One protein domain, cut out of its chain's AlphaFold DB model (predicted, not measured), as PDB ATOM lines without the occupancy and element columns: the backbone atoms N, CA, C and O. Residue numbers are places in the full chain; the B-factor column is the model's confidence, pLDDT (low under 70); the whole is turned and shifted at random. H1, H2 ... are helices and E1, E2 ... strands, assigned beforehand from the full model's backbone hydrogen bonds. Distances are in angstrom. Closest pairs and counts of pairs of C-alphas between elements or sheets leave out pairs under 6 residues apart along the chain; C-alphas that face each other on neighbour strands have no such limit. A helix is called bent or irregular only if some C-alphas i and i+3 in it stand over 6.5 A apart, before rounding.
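What this domain is: This is residues 205 to 263 of the 319 residues of the protein "Alpha-mann_mid domain-containing protein" of Candidatus Korarchaeota archaeon (UniProt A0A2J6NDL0). What does the model look like? It is a long, strongly twisted ribbon of three antiparallel strands, order E1, E3, E2, with E3 in the middle and E2 beside its first part. The short, irregular H1 only grazes the ribbon near the end of E1, and beyond the end of E3 the chain folds back into E4, which pairs with residues 205 to 206. What are its make-up and size? The 59 printed residues hold E1, H1, E2, E3 and E4 in that order, mostly strand. The outline is elongated, 36 by 21 by 14 A, yet only just compact, close to loose, with a radius of gyration of the C-alphas of 12.4 A.

Where its parts are: Where do the elements lie? E1, residues 213 to 221, spans 23.2 A from C-alpha 213 at (121.689, 69.938, 110.951), and H1 is residues 223 to 227, 10.1 A. E2 is residues 234 to 239, 16.0 A, and E3 is residues 242 to 252, 26.1 A. Where is the last one? E4, residues 257 to 259, 6.8 A, ends with C-alpha 259 at (115.611, 76.546, 122.552).

How they stand to each other: How do the strands pair? E1 and E3 are antiparallel at 157 degrees, with N 217 and O 247 2.8 A apart. E2 and E3 form an antiparallel hairpin at 156 degrees, with N 237 and O 244 2.9 A apart. E1, H1 and E2 make a split strand-helix-strand unit, two strands running the same way with E3 between them, its crossover right-handed. What of H1 and E4? H1 is irregular, C-alphas 224 and 227 being 7.7 A apart, with 0 of 1 O i to N i+4 and 0 of 2 O i to N i+3 pairs within hydrogen-bond range. The closest C-alphas of E3 and E4, those of Leu 252 and Thr 258, are 6.9 A apart; E4 is apart from E1, H1 and E2.

The domain as a whole: How far does it reach? The C-alphas farthest apart, those of Pro 210 and Glu 240, are 36.6 A apart. Is it continuous and confident? The printed part has no cut and no long link; pLDDT is under 70 in residues 222 to 233, 240 to 241 and 262 to 263.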
ATOM      1  N   ALA A 205     113.042  74.925 118.282       87.19
ATOM      2  CA  ALA A 205     113.247  74.179 117.050       87.19
ATOM      3  C   ALA A 205     113.403  72.691 117.359       87.19
ATOM      4  O   ALA A 205     114.167  72.315 118.249       87.19
ATOM      5  N   PHE A 206     112.722  71.844 116.594       89.50
ATOM      6  CA  PHE A 206     112.955  70.406 116.583       89.50
ATOM      7  C   PHE A 206     113.662  70.022 115.286       89.50
ATOM      8  O   PHE A 206     113.218  70.401 114.204       89.50
ATOM      9  N   ASN A 207     114.756  69.271 115.392       92.56
ATOM     10  CA  ASN A 207     115.408  68.666 114.238       92.56
ATOM     11  C   ASN A 207     114.920  67.218 114.074       92.56
ATOM     12  O   ASN A 207     115.362  66.358 114.836       92.56
ATOM     13  N   PRO A 208     114.060  66.920 113.082       90.88
ATOM     14  CA  PRO A 208     113.545  65.570 112.862       90.88
ATOM     15  C   PRO A 208     114.558  64.625 112.200       90.88
ATOM     16  O   PRO A 208     114.240  63.462 111.962       90.88
ATOM     17  N   LEU A 209     115.757  65.100 111.852       93.06
ATOM     18  CA  LEU A 209     116.761  64.297 111.161       93.06
ATOM     19  C   LEU A 209     117.614  63.499 112.159       93.06
ATOM     20  O   LEU A 209     117.936  64.003 113.239       93.06
ATOM     21  N   PRO A 210     118.073  62.289 111.789       93.06
ATOM     22  CA  PRO A 210     118.950  61.477 112.632       93.06
ATOM     23  C   PRO A 210     120.420  61.939 112.601       93.06
ATOM     24  O   PRO A 210     121.299  61.253 113.120       93.06
ATOM     25  N   TRP A 211     120.710  63.103 112.016       95.25
ATOM     26  CA  TRP A 211     122.029  63.733 112.009       95.25
ATOM     27  C   TRP A 211     121.949  65.206 112.412       95.25
ATOM     28  O   TRP A 211     120.886  65.830 112.420       95.25
ATOM     29  N   LYS A 212     123.114  65.764 112.749       95.75
ATOM     30  CA  LYS A 212     123.273  67.176 113.089       95.75
ATOM     31  C   LYS A 212     122.954  68.054 111.878       95.75
ATOM     32  O   LYS A 212     123.491  67.805 110.799       95.75
ATOM     33  N   ALA A 213     122.131  69.083 112.051       93.06
ATOM     34  CA  ALA A 213     121.689  69.938 110.951       93.06
ATOM     35  C   ALA A 213     122.117  71.399 111.140       93.06
ATOM     36  O   ALA A 213     122.082  71.937 112.243       93.06
ATOM     37  N   THR A 214     122.495  72.051 110.041       90.12
ATOM     38  CA  THR A 214     122.575  73.513 109.948       90.12
ATOM     39  C   THR A 214     121.590  73.943 108.877       90.12
ATOM     40  O   THR A 214     121.705  73.493 107.739       90.12
ATOM     41  N   THR A 215     120.605  74.760 109.238       88.94
ATOM     42  CA  THR A 215     119.520  75.137 108.326       88.94
ATOM     43  C   THR A 215     119.025  76.546 108.601       88.94
ATOM     44  O   THR A 215     119.199  77.085 109.695       88.94
ATOM     45  N   LEU A 216     118.384  77.129 107.594       86.19
ATOM     46  CA  LEU A 216     117.590  78.331 107.765       86.19
ATOM     47  C   LEU A 216     116.214  77.939 108.326       86.19
ATOM     48  O   LEU A 216     115.590  76.996 107.836       86.19
ATOM     49  N   VAL A 217     115.760  78.640 109.360       85.12
ATOM     50  CA  VAL A 217     114.438  78.477 109.977       85.12
ATOM     51  C   VAL A 217     113.686  79.791 109.831       85.12
ATOM     52  O   VAL A 217     114.243  80.839 110.141       85.12
ATOM     53  N   SER A 218     112.438  79.735 109.369       85.38
ATOM     54  CA  SER A 218     111.542  80.893 109.350       85.38
ATOM     55  C   SER A 218     110.598  80.832 110.543       85.38
ATOM     56  O   SER A 218     109.997  79.788 110.801       85.38
ATOM     57  N   VAL A 219     110.481  81.939 111.270       81.56
ATOM     58  CA  VAL A 219     109.566  82.092 112.399       81.56
ATOM     59  C   VAL A 219     108.706  83.329 112.153       81.56
ATOM     60  O   VAL A 219     109.262  84.411 111.963       81.56
ATOM     61  N   PRO A 220     107.371  83.213 112.165       79.75
ATOM     62  CA  PRO A 220     106.514  84.384 112.074       79.75
ATOM     63  C   PRO A 220     106.683  85.264 113.319       79.75
ATOM     64  O   PRO A 220     106.679  84.753 114.441       79.75
ATOM     65  N   ILE A 221     106.821  86.577 113.129       74.31
ATOM     66  CA  ILE A 221     106.989  87.553 114.215       74.31
ATOM     67  C   ILE A 221     105.969  88.693 114.115       74.31
ATOM     68  O   ILE A 221     105.590  89.124 113.024       74.31
ATOM     69  N   GLU A 222     105.558  89.212 115.271       68.88
ATOM     70  CA  GLU A 222     104.820  90.475 115.376       68.88
ATOM     71  C   GLU A 222     105.794  91.674 115.344       68.88
ATOM     72  O   GLU A 222     106.972  91.540 115.683       68.88
ATOM     73  N   GLU A 223     105.321  92.863 114.941       60.53
ATOM     74  CA  GLU A 223     106.147  94.079 114.752       60.53
ATOM     75  C   GLU A 223     106.978  94.494 115.985       60.53
ATOM     76  O   GLU A 223     107.993  95.175 115.852       60.53
ATOM     77  N   SER A 224     106.581  94.076 117.189       54.72
ATOM     78  CA  SER A 224     107.204  94.447 118.466       54.72
ATOM     79  C   SER A 224     108.499  93.685 118.803       54.72
ATOM     80  O   SER A 224     109.187  94.049 119.759       54.72
ATOM     81  N   TRP A 225     108.880  92.662 118.029       56.59
ATOM     82  CA  TRP A 225     109.986  91.742 118.354       56.59
ATOM     83  C   TRP A 225     111.404  92.256 117.970       56.59
ATOM     84  O   TRP A 225     112.413  91.575 118.167       56.59
ATOM     85  N   ASP A 226     111.516  93.480 117.440       55.06
ATOM     86  CA  ASP A 226     112.715  94.009 116.755       55.06
ATOM     87  C   ASP A 226     113.929  94.301 117.689       55.06
ATOM     88  O   ASP A 226     115.087  94.294 117.263       55.06
ATOM     89  N   ALA A 227     113.720  94.534 118.992       48.31
ATOM     90  CA  ALA A 227     114.764  95.097 119.868       48.31
ATOM     91  C   ALA A 227     115.805  94.087 120.408       48.31
ATOM     92  O   ALA A 227     116.947  94.467 120.677       48.31
ATOM     93  N   ASN A 228     115.456  92.802 120.554       52.28
ATOM     94  CA  ASN A 228     116.320  91.795 121.199       52.28
ATOM     95  C   ASN A 228     117.097  90.894 120.219       52.28
ATOM     96  O   ASN A 228     117.952  90.118 120.652       52.28
ATOM     97  N   MET A 229     116.845  91.004 118.909       52.75
ATOM     98  CA  MET A 229     117.312  90.029 117.911       52.75
ATOM     99  C   MET A 229     118.533  90.424 117.085       52.75
ATOM    100  O   MET A 229     119.019  89.607 116.306       52.75
ATOM    101  N   ARG A 230     119.157  91.577 117.368       51.81
ATOM    102  CA  ARG A 230     120.540  91.872 116.920       51.81
ATOM    103  C   ARG A 230     121.583  90.845 117.416       51.81
ATOM    104  O   ARG A 230     122.763  90.966 117.113       51.81
ATOM    105  N   LYS A 231     121.139  89.856 118.197       54.12
ATOM    106  CA  LYS A 231     121.886  88.745 118.789       54.12
ATOM    107  C   LYS A 231     121.967  87.494 117.896       54.12
ATOM    108  O   LYS A 231     122.665  86.559 118.259       54.12
ATOM    109  N   TYR A 232     121.298  87.433 116.746       60.22
ATOM    110  CA  TYR A 232     121.303  86.238 115.891       60.22
ATOM    111  C   TYR A 232     121.782  86.561 114.471       60.22
ATOM    112  O   TYR A 232     121.663  87.699 114.022       60.22
ATOM    113  N   LEU A 233     122.290  85.552 113.745       63.91
ATOM    114  CA  LEU A 233     122.420  85.621 112.284       63.91
ATOM    115  C   LEU A 233     121.014  85.552 111.691       63.91
ATOM    116  O   LEU A 233     120.518  84.475 111.350       63.91
ATOM    117  N   ALA A 234     120.359  86.708 111.680       71.38
ATOM    118  CA  ALA A 234     118.950  86.832 111.394       71.38
ATOM    119  C   ALA A 234     118.676  87.877 110.319       71.38
ATOM    120  O   ALA A 234     119.328  88.921 110.266       71.38
ATOM    121  N   GLN A 235     117.662  87.610 109.506       73.56
ATOM    122  CA  GLN A 235     117.121  88.562 108.550       73.56
ATOM    123  C   GLN A 235     115.613  88.661 108.750       73.56
ATOM    124  O   GLN A 235     114.930  87.647 108.869       73.56
ATOM    125  N   ILE A 236     115.098  89.888 108.783       73.62
ATOM    126  CA  ILE A 236     113.656  90.126 108.802       73.62
ATOM    127  C   ILE A 236     113.197  90.308 107.361       73.62
ATOM    128  O   ILE A 236     113.651  91.212 106.658       73.62
ATOM    129  N   GLU A 237     112.287  89.445 106.937       79.00
ATOM    130  CA  GLU A 237     111.509  89.615 105.723       79.00
ATOM    131  C   GLU A 237     110.206  90.328 106.091       79.00
ATOM    132  O   GLU A 237     109.413  89.831 106.894       79.00
ATOM    133  N   ARG A 238     110.007  91.520 105.524       79.50
ATOM    134  CA  ARG A 238     108.782  92.304 105.703       79.50
ATOM    135  C   ARG A 238     107.897  92.102 104.480       79.50
ATOM    136  O   ARG A 238     108.307  92.461 103.377       79.50
ATOM    137  N   SER A 239     106.715  91.524 104.674       73.19
ATOM    138  CA  SER A 239     105.735  91.268 103.611       73.19
ATOM    139  C   SER A 239     104.363  91.843 103.977       73.19
ATOM    140  O   SER A 239     104.095  92.104 105.152       73.19
ATOM    141  N   GLU A 240     103.493  92.074 102.987       63.16
ATOM    142  CA  GLU A 240     102.121  92.539 103.230       63.16
ATOM    143  C   GLU A 240     101.319  91.462 103.987       63.16
ATOM    144  O   GLU A 240     100.785  90.530 103.392       63.16
ATOM    145  N   GLY A 241     101.244  91.586 105.318       68.50
ATOM    146  CA  GLY A 241     100.370  90.782 106.186       68.50
ATOM    147  C   GLY A 241     101.075  89.942 107.254       68.50
ATOM    148  O   GLY A 241     100.435  89.590 108.242       68.50
ATOM    149  N   GLN A 242     102.373  89.654 107.114       71.62
ATOM    150  CA  GLN A 242     103.155  88.955 108.142       71.62
ATOM    151  C   GLN A 242     104.651  89.256 107.994       71.62
ATOM    152  O   GLN A 242     105.200  89.222 106.890       71.62
ATOM    153  N   ASN A 243     105.325  89.533 109.109       80.38
ATOM    154  CA  ASN A 243     106.779  89.620 109.140       80.38
ATOM    155  C   ASN A 243     107.347  88.245 109.497       80.38
ATOM    156  O   ASN A 243     106.874  87.600 110.433       80.38
ATOM    157  N   ASN A 244     108.377  87.816 108.773       82.12
ATOM    158  CA  ASN A 244     109.081  86.570 109.049       82.12
ATOM    159  C   ASN A 244     110.503  86.865 109.500       82.12
ATOM    160  O   ASN A 244     111.230  87.656 108.897       82.12
ATOM    161  N   LEU A 245     110.911  86.179 110.554       78.12
ATOM    162  CA  LEU A 245     112.286  86.107 110.985       78.12
ATOM    163  C   LEU A 245     112.943  84.869 110.390       78.12
ATOM    164  O   LEU A 245     112.600  83.746 110.747       78.12
ATOM    165  N   TRP A 246     113.959  85.078 109.567       82.56
ATOM    166  CA  TRP A 246     114.830  84.018 109.086       82.56
ATOM    167  C   TRP A 246     116.052  83.901 109.991       82.56
ATOM    168  O   TRP A 246     116.790  84.869 110.156       82.56
ATOM    169  N   LEU A 247     116.274  82.722 110.568       79.62
ATOM    170  CA  LEU A 247     117.381  82.399 111.467       79.62
ATOM    171  C   LEU A 247     118.268  81.332 110.835       79.62
ATOM    172  O   LEU A 247     117.790  80.238 110.536       79.62
ATOM    173  N   LEU A 248     119.570  81.597 110.697       82.12
ATOM    174  CA  LEU A 248     120.525  80.525 110.421       82.12
ATOM    175  C   LEU A 248     120.832  79.788 111.726       82.12
ATOM    176  O   LEU A 248     121.628  80.251 112.545       82.12
ATOM    177  N   VAL A 249     120.218  78.622 111.912       81.88
ATOM    178  CA  VAL A 249     120.456  77.779 113.083       81.88
ATOM    179  C   VAL A 249     121.527  76.761 112.733       81.88
ATOM    180  O   VAL A 249     121.312  75.852 111.928       81.88
ATOM    181  N   LYS A 250     122.705  76.935 113.330       84.62
ATOM    182  CA  LYS A 250     123.815  75.993 113.196       84.62
ATOM    183  C   LYS A 250     123.669  74.881 114.228       84.62
ATOM    184  O   LYS A 250     123.198  75.110 115.339       84.62
ATOM    185  N   ASP A 251     124.164  73.704 113.871       87.75
ATOM    186  CA  ASP A 251     124.479  72.648 114.828       87.75
ATOM    187  C   ASP A 251     123.301  72.056 115.628       87.75
ATOM    188  O   ASP A 251     123.506  71.545 116.731       87.75
ATOM    189  N   LEU A 252     122.094  72.041 115.056       89.94
ATOM    190  CA  LEU A 252     120.934  71.394 115.665       89.94
ATOM    191  C   LEU A 252     121.216  69.903 115.926       89.94
ATOM    192  O   LEU A 252     121.595  69.189 114.991       89.94
ATOM    193  N   PRO A 253     121.025  69.407 117.162       92.31
ATOM    194  CA  PRO A 253     121.273  68.010 117.500       92.31
ATOM    195  C   PRO A 253     120.308  67.071 116.757       92.31
ATOM    196  O   PRO A 253     119.177  67.469 116.473       92.31
ATOM    197  N   PRO A 254     120.723  65.835 116.432       93.12
ATOM    198  CA  PRO A 254     119.848  64.849 115.800       93.12
ATOM    199  C   PRO A 254     118.662  64.507 116.706       93.12
ATOM    200  O   PRO A 254     118.860  64.305 117.904       93.12
ATOM    201  N   LEU A 255     117.453  64.432 116.141       90.75
ATOM    202  CA  LEU A 255     116.206  64.125 116.866       90.75
ATOM    203  C   LEU A 255     116.015  64.966 118.144       90.75
ATOM    204  O   LEU A 255     115.440  64.500 119.129       90.75
ATOM    205  N   GLY A 256     116.538  66.194 118.160       87.81
ATOM    206  CA  GLY A 256     116.646  67.008 119.366       87.81
ATOM    207  C   GLY A 256     115.844  68.301 119.301       87.81
ATOM    208  O   GLY A 256     115.668  68.893 118.234       87.81
ATOM    209  N   LEU A 257     115.388  68.752 120.472       88.25
ATOM    210  CA  LEU A 257     114.785  70.070 120.659       88.25
ATOM    211  C   LEU A 257     115.851  71.066 121.113       88.25
ATOM    212  O   LEU A 257     116.644  70.775 122.007       88.25
ATOM    213  N   THR A 258     115.853  72.246 120.507       86.00
ATOM    214  CA  THR A 258     116.749  73.352 120.853       86.00
ATOM    215  C   THR A 258     115.929  74.602 121.106       86.00
ATOM    216  O   THR A 258     115.127  75.002 120.266       86.00
ATOM    217  N   ASP A 259     116.154  75.228 122.258       83.12
ATOM    218  CA  ASP A 259     115.611  76.546 122.552       83.12
ATOM    219  C   ASP A 259     116.489  77.623 121.917       83.12
ATOM    220  O   ASP A 259     117.599  77.903 122.379       83.12
ATOM    221  N   LEU A 260     116.001  78.205 120.825       78.88
ATOM    222  CA  LEU A 260     116.740  79.196 120.058       78.88
ATOM    223  C   LEU A 260     116.916  80.505 120.834       78.88
ATOM    224  O   LEU A 260     117.871  81.222 120.551       78.88
ATOM    225  N   THR A 261     116.071  80.807 121.832       72.94
ATOM    226  CA  THR A 261     116.209  82.041 122.630       72.94
ATOM    227  C   THR A 261     117.365  81.978 123.630       72.94
ATOM    228  O   THR A 261     117.850  83.015 124.084       72.94
ATOM    229  N   GLN A 262     117.846  80.771 123.944       67.69
ATOM    230  CA  GLN A 262     119.012  80.548 124.803       67.69
ATOM    231  C   GLN A 262     120.332  80.494 124.034       67.69
ATOM    232  O   GLN A 262     121.405  80.492 124.650       67.69
ATOM    233  N   LEU A 263     120.289  80.444 122.700       65.69
ATOM    234  CA  LEU A 263     121.507  80.452 121.904       65.69
ATOM    235  C   LEU A 263     122.205  81.801 122.087       65.69
ATOM    236  O   LEU A 263     121.673  82.863 121.766       65.69
TER     237      LEU A 263